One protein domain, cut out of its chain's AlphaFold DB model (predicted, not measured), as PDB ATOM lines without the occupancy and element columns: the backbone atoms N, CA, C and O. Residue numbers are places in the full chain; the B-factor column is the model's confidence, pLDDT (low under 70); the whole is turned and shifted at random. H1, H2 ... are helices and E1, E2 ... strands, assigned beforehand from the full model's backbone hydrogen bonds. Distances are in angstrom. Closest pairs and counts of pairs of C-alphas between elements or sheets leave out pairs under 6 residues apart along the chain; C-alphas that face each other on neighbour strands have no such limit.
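This is residues 12 to 96 and 218 to 238 of the 243 residues of the protein "Condensation domain protein" of Mycobacterium xenopi 3993 (UniProt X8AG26). A twisted sheet of four strands, E1 to E4, has the helix H1 packed along one of its faces, while the longer helix H2 stands off from the other side of the sheet and comes near it at its first residues. After H2 the printed part folds back in a tail, residues 89 to 96, and residues 218 to 232 are a stretch with no named element that leads into E4 at the sheet's edge. The printed part has 106 residues, with two named helices and four named strands in the order E1 H1 E2 E3 H2 E4. The sheet is mixed, in the order E1 E2 E3 E4, and the class is mixed, helices and strands, with under half of the residues, 51, in named elements. The whole is compact, with a radius of gyration of the C-alphas of 14.9 A and spans of 36 by 36 by 30 A.

E1, residues 12 to 15, begins at C-alpha 12 at (336.822, 191.229, 317.160). H1, residues 21 to 32, is 16.0 A long. E2, residues 44 to 50, measures 20.0 A, and E3, residues 56 to 62, 19.5 A. H2, residues 72 to 87, is 22.5 A long and begins at C-alpha 72 at (339.231, 201.249, 299.464). E4, residues 233 to 237, ends at C-alpha 237 at (345.381, 196.820, 306.559).

E1 and E2 are parallel at 18 degrees, with N 14 and O 48 2.8 A apart, within hydrogen-bond range. E2 and E3 form a hairpin, antiparallel at 167 degrees, with N 47 and O 59 at 2.9 A. E3 and E4 are antiparallel at 158 degrees, with N 237 and O 58 at 3.0 A. E1 and E4 are the edge strands. H1 is on the sheet at a height of 9.1 A, over E3, and runs along the strands, at 20 degrees to E3 on the local plane; this gives two layers, helix and sheet. The closest C-alphas of H1 and E3, those of Ala 32 and Val 61, are 6.0 A apart. E1, H1 and E2 form a strand-helix-strand unit, two parallel neighbour strands with a helix between, and its crossover is right-handed. H2 is not on the sheet, but only just, with 4 pairs of C-alphas within 10 A; its closest C-alphas to E4 are those of Ile 72 and Val 235, 8.0 A apart. H1 and H2 are apart. In H1 and H2 every O i to N i+4 pair is within hydrogen-bond range.

The two C-alphas farthest apart, those of Ser 20 and Pro 96, are 42.9 A apart. Residues 97 to 217 are not printed, and C-alphas 96 and 218 are 29.9 A apart across the cut. Of the links that are printed whole, H1 to E2 is long, with 11 residues. The mean pLDDT of the printed part is 79.3, and residues 218 to 238 are under 70.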
ATOM      1  N   GLN A  12     336.138 192.185 316.291       93.44
ATOM      2  CA  GLN A  12     336.822 191.229 317.160       93.44
ATOM      3  C   GLN A  12     338.246 191.670 317.477       93.44
ATOM      4  O   GLN A  12     338.948 192.219 316.634       93.44
ATOM      5  N   VAL A  13     338.696 191.377 318.696       94.88
ATOM      6  CA  VAL A  13     340.093 191.553 319.105       94.88
ATOM      7  C   VAL A  13     340.657 190.192 319.478       94.88
ATOM      8  O   VAL A  13     340.118 189.505 320.343       94.88
ATOM      9  N   VAL A  14     341.750 189.806 318.830       95.81
ATOM     10  CA  VAL A  14     342.428 188.526 319.036       95.81
ATOM     11  C   VAL A  14     343.802 188.793 319.633       95.81
ATOM     12  O   VAL A  14     344.604 189.529 319.062       95.81
ATOM     13  N   ASN A  15     344.093 188.183 320.783       95.62
ATOM     14  CA  ASN A  15     345.446 188.192 321.329       95.62
ATOM     15  C   ASN A  15     346.313 187.195 320.545       95.62
ATOM     16  O   ASN A  15     346.134 185.981 320.657       95.62
ATOM     17  N   ALA A  16     347.232 187.729 319.748       94.00
ATOM     18  CA  ALA A  16     348.178 186.986 318.928       94.00
ATOM     19  C   ALA A  16     349.612 187.062 319.486       94.00
ATOM     20  O   ALA A  16     350.569 186.761 318.771       94.00
ATOM     21  N   ALA A  17     349.774 187.449 320.757       93.62
ATOM     22  CA  ALA A  17     351.079 187.531 321.395       93.62
ATOM     23  C   ALA A  17     351.814 186.184 321.330       93.62
ATOM     24  O   ALA A  17     351.275 185.131 321.684       93.62
ATOM     25  N   GLY A  18     353.054 186.222 320.841       92.06
ATOM     26  CA  GLY A  18     353.901 185.039 320.675       92.06
ATOM     27  C   GLY A  18     353.527 184.126 319.500       92.06
ATOM     28  O   GLY A  18     354.088 183.036 319.383       92.06
ATOM     29  N   TRP A  19     352.595 184.519 318.625       95.69
ATOM     30  CA  TRP A  19     352.307 183.753 317.409       95.69
ATOM     31  C   TRP A  19     353.444 183.890 316.394       95.69
ATOM     32  O   TRP A  19     354.063 184.943 316.258       95.69
ATOM     33  N   SER A  20     353.706 182.823 315.634       94.06
ATOM     34  CA  SER A  20     354.575 182.918 314.461       94.06
ATOM     35  C   SER A  20     353.884 183.706 313.342       94.06
ATOM     36  O   SER A  20     352.656 183.708 313.232       94.06
ATOM     37  N   ALA A  21     354.673 184.299 312.443       89.50
ATOM     38  CA  ALA A  21     354.144 184.975 311.256       89.50
ATOM     39  C   ALA A  21     353.277 184.047 310.380       89.50
ATOM     40  O   ALA A  21     352.287 184.494 309.808       89.50
ATOM     41  N   SER A  22     353.609 182.750 310.307       91.38
ATOM     42  CA  SER A  22     352.810 181.761 309.573       91.38
ATOM     43  C   SER A  22     351.435 181.552 310.202       91.38
ATOM     44  O   SER A  22     350.432 181.605 309.501       91.38
ATOM     45  N   ARG A  23     351.376 181.396 311.531       94.50
ATOM     46  CA  ARG A  23     350.118 181.237 312.266       94.50
ATOM     47  C   ARG A  23     349.249 182.487 312.155       94.50
ATOM     48  O   ARG A  23     348.037 182.377 312.006       94.50
ATOM     49  N   LEU A  24     349.863 183.669 312.222       90.75
ATOM     50  CA  LEU A  24     349.157 184.926 311.996       90.75
ATOM     51  C   LEU A  24     348.592 184.989 310.570       90.75
ATOM     52  O   LEU A  24     347.420 185.306 310.409       90.75
ATOM     53  N   GLY A  25     349.380 184.619 309.556       88.50
ATOM     54  CA  GLY A  25     348.921 184.529 308.167       88.50
ATOM     55  C   GLY A  25     347.738 183.573 307.985       88.50
ATOM     56  O   GLY A  25     346.734 183.952 307.395       88.50
ATOM     57  N   GLU A  26     347.799 182.375 308.569       90.94
ATOM     58  CA  GLU A  26     346.693 181.406 308.534       90.94
ATOM     59  C   GLU A  26     345.418 181.950 309.195       90.94
ATOM     60  O   GLU A  26     344.318 181.765 308.675       90.94
ATOM     61  N   ALA A  27     345.550 182.654 310.323       92.06
ATOM     62  CA  ALA A  27     344.415 183.271 311.001       92.06
ATOM     63  C   ALA A  27     343.812 184.425 310.185       92.06
ATOM     64  O   ALA A  27     342.588 184.539 310.096       92.06
ATOM     65  N   ILE A  28     344.653 185.249 309.553       90.69
ATOM     66  CA  ILE A  28     344.216 186.299 308.627       90.69
ATOM     67  C   ILE A  28     343.461 185.675 307.453       90.69
ATOM     68  O   ILE A  28     342.377 186.146 307.120       90.69
ATOM     69  N   ASP A  29     343.970 184.587 306.873       88.00
ATOM     70  CA  ASP A  29     343.311 183.882 305.772       88.00
ATOM     71  C   ASP A  29     341.942 183.310 306.176       88.00
ATOM     72  O   ASP A  29     341.014 183.268 305.366       88.00
ATOM     73  N   VAL A  30     341.791 182.843 307.419       90.81
ATOM     74  CA  VAL A  30     340.490 182.405 307.951       90.81
ATOM     75  C   VAL A  30     339.517 183.578 308.044       90.81
ATOM     76  O   VAL A  30     338.388 183.447 307.580       90.81
ATOM     77  N   VAL A  31     339.951 184.721 308.584       90.81
ATOM     78  CA  VAL A  31     339.120 185.936 308.663       90.81
ATOM     79  C   VAL A  31     338.733 186.424 307.266       90.81
ATOM     80  O   VAL A  31     337.573 186.727 307.018       90.81
ATOM     81  N   ALA A  32     339.691 186.452 306.342       87.75
ATOM     82  CA  ALA A  32     339.508 186.893 304.966       87.75
ATOM     83  C   ALA A  32     338.448 186.074 304.214       87.75
ATOM     84  O   ALA A  32     337.651 186.633 303.471       87.75
ATOM     85  N   ARG A  33     338.394 184.758 304.445       87.88
ATOM     86  CA  ARG A  33     337.437 183.843 303.800       87.88
ATOM     87  C   ARG A  33     336.047 183.833 304.441       87.88
ATOM     88  O   ARG A  33     335.272 182.916 304.170       87.88
ATOM     89  N   TYR A  34     335.732 184.803 305.296       89.62
ATOM     90  CA  TYR A  34     334.402 184.909 305.880       89.62
ATOM     91  C   TYR A  34     333.338 185.086 304.790       89.62
ATOM     92  O   TYR A  34     333.438 185.981 303.953       89.62
ATOM     93  N   ALA A  35     332.319 184.229 304.819       90.31
ATOM     94  CA  ALA A  35     331.159 184.335 303.948       90.31
ATOM     95  C   ALA A  35     330.063 185.106 304.687       90.31
ATOM     96  O   ALA A  35     329.607 184.663 305.738       90.31
ATOM     97  N   PHE A  36     329.675 186.251 304.132       91.00
ATOM     98  CA  PHE A  36     328.622 187.094 304.689       91.00
ATOM     99  C   PHE A  36     327.242 186.545 304.346       91.00
ATOM    100  O   PHE A  36     326.991 186.189 303.191       91.00
ATOM    101  N   ASP A  37     326.333 186.577 305.316       91.00
ATOM    102  CA  ASP A  37     324.902 186.498 305.036       91.00
ATOM    103  C   ASP A  37     324.371 187.910 304.747       91.00
ATOM    104  O   ASP A  37     324.094 188.693 305.652       91.00
ATOM    105  N   LEU A  38     324.252 188.257 303.464       90.75
ATOM    106  CA  LEU A  38     323.860 189.604 303.032       90.75
ATOM    107  C   LEU A  38     322.412 189.976 303.383       90.75
ATOM    108  O   LEU A  38     322.055 191.149 303.267       90.75
ATOM    109  N   GLU A  39     321.577 189.013 303.780       90.62
ATOM    110  CA  GLU A  39     320.210 189.298 304.222       90.62
ATOM    111  C   GLU A  39     320.180 189.856 305.648       90.62
ATOM    112  O   GLU A  39     319.304 190.657 305.983       90.62
ATOM    113  N   THR A  40     321.138 189.452 306.485       88.75
ATOM    114  CA  THR A  40     321.100 189.706 307.930       88.75
ATOM    115  C   THR A  40     322.318 190.458 308.463       88.75
ATOM    116  O   THR A  40     322.231 191.076 309.527       88.75
ATOM    117  N   GLU A  41     323.429 190.480 307.727       90.06
ATOM    118  CA  GLU A  41     324.698 191.056 308.165       90.06
ATOM    119  C   GLU A  41     325.068 192.339 307.414       90.06
ATOM    120  O   GLU A  41     324.803 192.524 306.224       90.06
ATOM    121  N   ILE A  42     325.776 193.231 308.111       90.94
ATOM    122  CA  ILE A  42     326.470 194.341 307.457       90.94
ATOM    123  C   ILE A  42     327.645 193.746 306.656       90.94
ATOM    124  O   ILE A  42     328.425 192.985 307.228       90.94
ATOM    125  N   PRO A  43     327.835 194.107 305.368       92.56
ATOM    126  CA  PRO A  43     328.882 193.570 304.485       92.56
ATOM    127  C   PRO A  43     330.296 194.090 304.813       92.56
ATOM    128  O   PRO A  43     331.086 194.412 303.922       92.56
ATOM    129  N   LEU A  44     330.606 194.220 306.099       91.50
ATOM    130  CA  LEU A  44     331.872 194.669 306.645       91.50
ATOM    131  C   LEU A  44     332.150 193.884 307.926       91.50
ATOM    132  O   LEU A  44     331.265 193.738 308.762       91.50
ATOM    133  N   ARG A  45     333.387 193.417 308.099       92.06
ATOM    134  CA  ARG A  45     333.913 192.917 309.373       92.06
ATOM    135  C   ARG A  45     335.300 193.450 309.633       92.06
ATOM    136  O   ARG A  45     336.046 193.729 308.697       92.06
ATOM    137  N   ALA A  46     335.656 193.558 310.907       92.75
ATOM    138  CA  ALA A  46     336.987 193.983 311.299       92.75
ATOM    139  C   ALA A  46     337.523 193.169 312.483       92.75
ATOM    140  O   ALA A  46     336.856 193.017 313.504       92.75
ATOM    141  N   THR A  47     338.753 192.683 312.342       94.56
ATOM    142  CA  THR A  47     339.456 191.908 313.366       94.56
ATOM    143  C   THR A  47     340.806 192.543 313.651       94.56
ATOM    144  O   THR A  47     341.621 192.706 312.746       94.56
ATOM    145  N   LEU A  48     341.064 192.876 314.913       95.31
ATOM    146  CA  LEU A  48     342.342 193.392 315.385       95.31
ATOM    147  C   LEU A  48     343.146 192.274 316.051       95.31
ATOM    148  O   LEU A  48     342.797 191.806 317.134       95.31
ATOM    149  N   PHE A  49     344.252 191.879 315.436       94.75
ATOM    150  CA  PHE A  49     345.232 190.988 316.043       94.75
ATOM    151  C   PHE A  49     346.251 191.814 316.829       94.75
ATOM    152  O   PHE A  49     346.920 192.674 316.261       94.75
ATOM    153  N   ARG A  50     346.379 191.551 318.130       94.69
ATOM    154  CA  ARG A  50     347.397 192.153 319.002       94.69
ATOM    155  C   ARG A  50     348.615 191.234 319.032       94.69
ATOM    156  O   ARG A  50     348.572 190.210 319.712       94.69
ATOM    157  N   ALA A  51     349.648 191.537 318.251       90.25
ATOM    158  CA  ALA A  51     350.863 190.719 318.164       90.25
ATOM    159  C   ALA A  51     351.849 191.029 319.304       90.25
ATOM    160  O   ALA A  51     352.553 190.137 319.778       90.25
ATOM    161  N   SER A  52     351.862 192.273 319.782       88.88
ATOM    162  CA  SER A  52     352.532 192.707 321.010       88.88
ATOM    163  C   SER A  52     351.822 193.944 321.581       88.88
ATOM    164  O   SER A  52     350.726 194.284 321.130       88.88
ATOM    165  N   ASP A  53     352.412 194.610 322.576       86.25
ATOM    166  CA  ASP A  53     351.850 195.846 323.137       86.25
ATOM    167  C   ASP A  53     351.859 197.010 322.129       86.25
ATOM    168  O   ASP A  53     350.936 197.820 322.143       86.25
ATOM    169  N   ASP A  54     352.825 197.030 321.202       87.94
ATOM    170  CA  ASP A  54     352.995 198.088 320.190       87.94
ATOM    171  C   ASP A  54     352.745 197.608 318.746       87.94
ATOM    172  O   ASP A  54     352.742 198.396 317.796       87.94
ATOM    173  N   GLU A  55     352.527 196.304 318.552       87.31
ATOM    174  CA  GLU A  55     352.331 195.708 317.232       87.31
ATOM    175  C   GLU A  55     350.931 195.124 317.090       87.31
ATOM    176  O   GLU A  55     350.508 194.225 317.824       87.31
ATOM    177  N   HIS A  56     350.224 195.633 316.090       88.56
ATOM    178  CA  HIS A  56     348.842 195.302 315.815       88.56
ATOM    179  C   HIS A  56     348.650 195.054 314.317       88.56
ATOM    180  O   HIS A  56     349.349 195.616 313.474       88.56
ATOM    181  N   VAL A  57     347.695 194.194 313.969       91.06
ATOM    182  CA  VAL A  57     347.281 193.964 312.581       91.06
ATOM    183  C   VAL A  57     345.768 194.058 312.509       91.06
ATOM    184  O   VAL A  57     345.065 193.267 313.136       91.06
ATOM    185  N   LEU A  58     345.263 195.022 311.741       92.38
ATOM    186  CA  LEU A  58     343.836 195.200 311.511       92.38
ATOM    187  C   LEU A  58     343.446 194.547 310.180       92.38
ATOM    188  O   LEU A  58     343.883 194.934 309.101       92.38
ATOM    189  N   VAL A  59     342.579 193.553 310.231       92.25
ATOM    190  CA  VAL A  59     342.010 192.951 309.026       92.25
ATOM    191  C   VAL A  59     340.607 193.491 308.853       92.25
ATOM    192  O   VAL A  59     339.783 193.304 309.744       92.25
ATOM    193  N   VAL A  60     340.335 194.146 307.721       91.38
ATOM    194  CA  VAL A  60     338.986 194.588 307.361       91.38
ATOM    195  C   VAL A  60     338.525 193.800 306.140       91.38
ATOM    196  O   VAL A  60     339.137 193.828 305.073       91.38
ATOM    197  N   VAL A  61     337.430 193.072 306.298       91.44
ATOM    198  CA  VAL A  61     336.818 192.291 305.225       91.44
ATOM    199  C   VAL A  61     335.566 193.024 304.789       91.44
ATOM    200  O   VAL A  61     334.699 193.289 305.616       91.44
ATOM    201  N   LEU A  62     335.481 193.369 303.507       91.88
ATOM    202  CA  LEU A  62     334.294 193.980 302.922       91.88
ATOM    203  C   LEU A  62     333.753 193.075 301.826       91.88
ATOM    204  O   LEU A  62     334.511 192.534 301.019       91.88
ATOM    205  N   HIS A  63     332.433 192.945 301.764       90.88
ATOM    206  CA  HIS A  63     331.813 192.283 300.633       90.88
ATOM    207  C   HIS A  63     331.783 193.232 299.426       90.88
ATOM    208  O   HIS A  63     331.418 194.404 299.544       90.88
ATOM    209  N   HIS A  64     332.109 192.715 298.240       89.94
ATOM    210  CA  HIS A  64     332.235 193.513 297.013       89.94
ATOM    211  C   HIS A  64     330.936 194.210 296.567       89.94
ATOM    212  O   HIS A  64     330.974 195.152 295.784       89.94
ATOM    213  N   ILE A  65     329.789 193.784 297.105       91.88
ATOM    214  CA  ILE A  65     328.497 194.459 296.912       91.88
ATOM    215  C   ILE A  65     328.490 195.895 297.456       91.88
ATOM    216  O   ILE A  65     327.737 196.731 296.966       91.88
ATOM    217  N   ALA A  66     329.308 196.172 298.478       89.69
ATOM    218  CA  ALA A  66     329.340 197.447 299.189       89.69
ATOM    219  C   ALA A  66     330.583 198.290 298.871       89.69
ATOM    220  O   ALA A  66     330.599 199.481 299.178       89.69
ATOM    221  N   ALA A  67     331.624 197.694 298.286       87.75
ATOM    222  CA  ALA A  67     332.869 198.386 297.983       87.75
ATOM    223  C   ALA A  67     333.568 197.784 296.761       87.75
ATOM    224  O   ALA A  67     333.650 196.567 296.603       87.75
ATOM    225  N   ASP A  68     334.150 198.648 295.937       87.12
ATOM    226  CA  ASP A  68     335.033 198.280 294.831       87.12
ATOM    227  C   ASP A  68     336.489 198.696 295.114       87.12
ATOM    228  O   ASP A  68     336.825 199.231 296.174       87.12
ATOM    229  N   GLY A  69     337.381 198.468 294.145       83.00
ATOM    230  CA  GLY A  69     338.790 198.846 294.273       83.00
ATOM    231  C   GLY A  69     339.026 200.352 294.469       83.00
ATOM    232  O   GLY A  69     340.032 200.735 295.064       83.00
ATOM    233  N   TRP A  70     338.115 201.215 294.010       86.06
ATOM    234  CA  TRP A  70     338.213 202.664 294.207       86.06
ATOM    235  C   TRP A  70     337.727 203.088 295.588       86.06
ATOM    236  O   TRP A  70     338.276 204.028 296.158       86.06
ATOM    237  N   SER A  71     336.781 202.347 296.157       86.62
ATOM    238  CA  SER A  71     336.197 202.580 297.479       86.62
ATOM    239  C   SER A  71     337.189 202.356 298.630       86.62
ATOM    240  O   SER A  71     337.046 202.945 299.700       86.62
ATOM    241  N   ILE A  72     338.244 201.563 298.417       87.00
ATOM    242  CA  ILE A  72     339.231 201.249 299.464       87.00
ATOM    243  C   ILE A  72     340.054 202.471 299.880       87.00
ATOM    244  O   ILE A  72     340.316 202.680 301.063       87.00
ATOM    245  N   THR A  73     340.457 203.306 298.924       87.38
ATOM    246  CA  THR A  73     341.285 204.488 299.216       87.38
ATOM    247  C   THR A  73     340.585 205.495 300.144       87.38
ATOM    248  O   THR A  73     341.182 205.856 301.162       87.38
ATOM    249  N   PRO A  74     339.346 205.956 299.861       91.25
ATOM    250  CA  PRO A  74     338.630 206.840 300.776       91.25
ATOM    251  C   PRO A  74     338.324 206.160 302.116       91.25
ATOM    252  O   PRO A  74     338.496 206.803 303.145       91.25
ATOM    253  N   LEU A  75     338.001 204.861 302.139       89.56
ATOM    254  CA  LEU A  75     337.782 204.125 303.389       89.56
ATOM    255  C   LEU A  75     339.000 204.185 304.326       89.56
ATOM    256  O   LEU A  75     338.866 204.525 305.500       89.56
ATOM    257  N   VAL A  76     340.196 203.882 303.810       88.88
ATOM    258  CA  VAL A  76     341.443 203.921 304.596       88.88
ATOM    259  C   VAL A  76     341.734 205.339 305.088       88.88
ATOM    260  O   VAL A  76     342.111 205.534 306.245       88.88
ATOM    261  N   ARG A  77     341.539 206.339 304.221       90.19
ATOM    262  CA  ARG A  77     341.723 207.752 304.571       90.19
ATOM    263  C   ARG A  77     340.799 208.166 305.717       90.19
ATOM    264  O   ARG A  77     341.268 208.770 306.684       90.19
ATOM    265  N   ASP A  78     339.514 207.853 305.608       92.38
ATOM    266  CA  ASP A  78     338.502 208.266 306.579       92.38
ATOM    267  C   ASP A  78     338.687 207.524 307.906       92.38
ATOM    268  O   ASP A  78     338.616 208.143 308.969       92.38
ATOM    269  N   LEU A  79     339.057 206.239 307.867       92.12
ATOM    270  CA  LEU A  79     339.438 205.481 309.059       92.12
ATOM    271  C   LEU A  79     340.627 206.130 309.784       92.12
ATOM    272  O   LEU A  79     340.570 206.328 310.997       92.12
ATOM    273  N   GLY A  80     341.676 206.518 309.053       91.06
ATOM    274  CA  GLY A  80     342.832 207.212 309.627       91.06
ATOM    275  C   GLY A  80     342.469 208.566 310.249       91.06
ATOM    276  O   GLY A  80     342.917 208.886 311.352       91.06
ATOM    277  N   ALA A  81     341.613 209.348 309.584       92.38
ATOM    278  CA  ALA A  81     341.138 210.634 310.097       92.38
ATOM    279  C   ALA A  81     340.263 210.481 311.356       92.38
ATOM    280  O   ALA A  81     340.398 211.256 312.313       92.38
ATOM    281  N   ALA A  82     339.387 209.474 311.374       92.69
ATOM    282  CA  ALA A  82     338.570 209.133 312.531       92.69
ATOM    283  C   ALA A  82     339.439 208.681 313.707       92.69
ATOM    284  O   ALA A  82     339.277 209.202 314.810       92.69
ATOM    285  N   TYR A  83     340.401 207.792 313.457       91.50
ATOM    286  CA  TYR A  83     341.343 207.309 314.462       91.50
ATOM    287  C   TYR A  83     342.114 208.467 315.110       91.50
ATOM    288  O   TYR A  83     342.026 208.665 316.320       91.50
ATOM    289  N   ALA A  84     342.762 209.318 314.307       92.25
ATOM    290  CA  ALA A  84     343.522 210.463 314.813       92.25
ATOM    291  C   ALA A  84     342.660 211.451 315.622       92.25
ATOM    292  O   ALA A  84     343.106 211.999 316.631       92.25
ATOM    293  N   SER A  85     341.409 211.673 315.205       93.69
ATOM    294  CA  SER A  85     340.468 212.524 315.945       93.69
ATOM    295  C   SER A  85     340.119 211.922 317.307       93.69
ATOM    296  O   SER A  85     340.137 212.634 318.313       93.69
ATOM    297  N   ARG A  86     339.869 210.608 317.353       92.00
ATOM    298  CA  ARG A  86     339.533 209.884 318.586       92.00
ATOM    299  C   ARG A  86     340.710 209.798 319.555       92.00
ATOM    300  O   ARG A  86     340.489 210.005 320.744       92.00
ATOM    301  N   CYS A  87     341.942 209.612 319.076       92.69
ATOM    302  CA  CYS A  87     343.148 209.687 319.915       92.69
ATOM    303  C   CYS A  87     343.294 211.047 320.603       92.69
ATOM    304  O   CYS A  87     343.742 211.132 321.739       92.69
ATOM    305  N   ALA A  88     342.866 212.117 319.934       94.06
ATOM    306  CA  ALA A  88     342.870 213.462 320.490       94.06
ATOM    307  C   ALA A  88     341.595 213.809 321.289       94.06
ATOM    308  O   ALA A  88     341.332 214.986 321.535       94.06
ATOM    309  N   GLY A  89     340.774 212.816 321.649       93.88
ATOM    310  CA  GLY A  89     339.588 212.992 322.492       93.88
ATOM    311  C   GLY A  89     338.416 213.721 321.828       93.88
ATOM    312  O   GLY A  89     337.507 214.170 322.523       93.88
ATOM    313  N   ARG A  90     338.403 213.855 320.494       93.88
ATOM    314  CA  ARG A  90     337.348 214.563 319.750       93.88
ATOM    315  C   ARG A  90     336.650 213.660 318.737       93.88
ATOM    316  O   ARG A  90     337.174 212.634 318.305       93.88
ATOM    317  N   ALA A  91     335.434 214.036 318.352       89.81
ATOM    318  CA  ALA A  91     334.752 213.388 317.237       89.81
ATOM    319  C   ALA A  91     335.392 213.801 315.897       89.81
ATOM    320  O   ALA A  91     335.856 214.940 315.781       89.81
ATOM    321  N   PRO A  92     335.424 212.911 314.888       90.00
ATOM    322  CA  PRO A  92     335.778 213.315 313.534       90.00
ATOM    323  C   PRO A  92     334.810 214.392 313.039       90.00
ATOM    324  O   PRO A  92     333.600 214.297 313.241       90.00
ATOM    325  N   SER A  93     335.356 215.425 312.398       88.31
ATOM    326  CA  SER A  93     334.579 216.509 311.800       88.31
ATOM    327  C   SER A  93     334.543 216.309 310.290       88.31
ATOM    328  O   SER A  93     335.527 216.580 309.600       88.31
ATOM    329  N   TRP A  94     333.425 215.788 309.790       88.31
ATOM    330  CA  TRP A  94     333.187 215.584 308.364       88.31
ATOM    331  C   TRP A  94     331.993 216.407 307.909       88.31
ATOM    332  O   TRP A  94     330.978 216.489 308.603       88.31
ATOM    333  N   ALA A  95     332.110 216.992 306.720       88.81
ATOM    334  CA  ALA A  95     330.934 217.468 306.016       88.81
ATOM    335  C   ALA A  95     330.099 216.242 305.601       88.81
ATOM    336  O   ALA A  95     330.679 215.266 305.115       88.81
ATOM    337  N   PRO A  96     328.767 216.266 305.776       88.06
ATOM    338  CA  PRO A  96     327.906 215.218 305.247       88.06
ATOM    339  C   PRO A  96     328.150 215.026 303.748       88.06
ATOM    340  O   PRO A  96     328.301 216.004 303.009       88.06
ATOM    341  N   THR A 218     353.377 201.720 307.140       27.23
ATOM    342  CA  THR A 218     354.074 200.746 306.306       27.23
ATOM    343  C   THR A 218     353.022 200.005 305.499       27.23
ATOM    344  O   THR A 218     352.446 199.013 305.935       27.23
ATOM    345  N   SER A 219     352.755 200.503 304.288       27.23
ATOM    346  CA  SER A 219     352.007 199.744 303.299       27.23
ATOM    347  C   SER A 219     352.777 198.456 303.038       27.23
ATOM    348  O   SER A 219     353.833 198.467 302.396       27.23
ATOM    349  N   TRP A 220     352.254 197.327 303.498       24.53
ATOM    350  CA  TRP A 220     352.537 196.099 302.786       24.53
ATOM    351  C   TRP A 220     351.886 196.267 301.417       24.53
ATOM    352  O   TRP A 220     350.664 196.293 301.289       24.53
ATOM    353  N   SER A 221     352.700 196.432 300.379       24.52
ATOM    354  CA  SER A 221     352.266 196.389 298.983       24.52
ATOM    355  C   SER A 221     351.971 194.942 298.574       24.52
ATOM    356  O   SER A 221     352.495 194.436 297.587       24.52
ATOM    357  N   GLY A 222     351.161 194.255 299.379       26.77
ATOM    358  CA  GLY A 222     350.532 192.986 299.063       26.77
ATOM    359  C   GLY A 222     349.126 193.270 298.566       26.77
ATOM    360  O   GLY A 222     348.156 192.890 299.206       26.77
ATOM    361  N   PHE A 223     349.008 193.986 297.445       27.17
ATOM    362  CA  PHE A 223     347.746 194.067 296.718       27.17
ATOM    363  C   PHE A 223     347.507 192.681 296.105       27.17
ATOM    364  O   PHE A 223     347.832 192.440 294.945       27.17
ATOM    365  N   SER A 224     347.006 191.725 296.891       31.52
ATOM    366  CA  SER A 224     346.417 190.517 296.321       31.52
ATOM    367  C   SER A 224     344.997 190.866 295.894       31.52
ATOM    368  O   SER A 224     344.017 190.423 296.484       31.52
ATOM    369  N   SER A 225     344.874 191.682 294.845       31.84
ATOM    370  CA  SER A 225     343.698 191.549 294.001       31.84
ATOM    371  C   SER A 225     343.845 190.177 293.361       31.84
ATOM    372  O   SER A 225     344.625 190.030 292.420       31.84
ATOM    373  N   THR A 226     343.185 189.154 293.895       29.98
ATOM    374  CA  THR A 226     342.812 188.016 293.063       29.98
ATOM    375  C   THR A 226     341.907 188.601 291.987       29.98
ATOM    376  O   THR A 226     340.808 189.062 292.295       29.98
ATOM    377  N   PRO A 227     342.351 188.683 290.723       29.06
ATOM    378  CA  PRO A 227     341.401 188.953 289.674       29.06
ATOM    379  C   PRO A 227     340.583 187.658 289.581       29.06
ATOM    380  O   PRO A 227     341.156 186.594 289.350       29.06
ATOM    381  N   TRP A 228     339.269 187.747 289.791       25.44
ATOM    382  CA  TRP A 228     338.305 186.648 289.604       25.44
ATOM    383  C   TRP A 228     338.160 185.621 290.744       25.44
ATOM    384  O   TRP A 228     337.983 184.437 290.480       25.44
ATOM    385  N   SER A 229     338.136 186.056 292.006       27.34
ATOM    386  CA  SER A 229     337.405 185.320 293.053       27.34
ATOM    387  C   SER A 229     336.128 186.087 293.388       27.34
ATOM    388  O   SER A 229     336.150 187.022 294.189       27.34
ATOM    389  N   CYS A 230     335.015 185.726 292.746       31.41
ATOM    390  CA  CYS A 230     333.703 186.231 293.138       31.41
ATOM    391  C   CYS A 230     333.330 185.492 294.430       31.41
ATOM    392  O   CYS A 230     332.894 184.345 294.389       31.41
ATOM    393  N   GLY A 231     333.636 186.091 295.581       32.38
ATOM    394  CA  GLY A 231     333.387 185.448 296.872       32.38
ATOM    395  C   GLY A 231     333.801 186.262 298.089       32.38
ATOM    396  O   GLY A 231     333.100 186.207 299.086       32.38
ATOM    397  N   SER A 232     334.880 187.044 298.012       34.91
ATOM    398  CA  SER A 232     335.165 188.206 298.869       34.91
ATOM    399  C   SER A 232     336.463 188.853 298.389       34.91
ATOM    400  O   SER A 232     337.395 188.173 297.962       34.91
ATOM    401  N   THR A 233     336.526 190.178 298.431       40.78
ATOM    402  CA  THR A 233     337.778 190.912 298.267       40.78
ATOM    403  C   THR A 233     338.064 191.576 299.586       40.78
ATOM    404  O   THR A 233     337.385 192.498 300.019       40.78
ATOM    405  N   TRP A 234     339.051 191.024 300.266       41.12
ATOM    406  CA  TRP A 234     339.469 191.445 301.585       41.12
ATOM    407  C   TRP A 234     340.647 192.402 301.464       41.12
ATOM    408  O   TRP A 234     341.535 192.230 300.627       41.12
ATOM    409  N   VAL A 235     340.672 193.405 302.336       40.75
ATOM    410  CA  VAL A 235     341.800 194.322 302.469       40.75
ATOM    411  C   VAL A 235     342.369 194.132 303.868       40.75
ATOM    412  O   VAL A 235     341.833 194.621 304.859       40.75
ATOM    413  N   ALA A 236     343.481 193.408 303.969       38.72
ATOM    414  CA  ALA A 236     344.260 193.401 305.198       38.72
ATOM    415  C   ALA A 236     345.018 194.734 305.293       38.72
ATOM    416  O   ALA A 236     345.857 195.031 304.441       38.72
ATOM    417  N   ILE A 237     344.709 195.545 306.305       42.97
ATOM    418  CA  ILE A 237     345.381 196.820 306.559       42.97
ATOM    419  C   ILE A 237     346.274 196.609 307.788       42.97
ATOM    420  O   ILE A 237     345.809 196.755 308.915       42.97
ATOM    421  N   PRO A 238     347.561 196.255 307.640       37.12
ATOM    422  CA  PRO A 238     348.442 196.225 308.798       37.12
ATOM    423  C   PRO A 238     348.533 197.645 309.362       37.12
ATOM    424  O   PRO A 238     349.001 198.565 308.691       37.12
TER     425      PRO A 238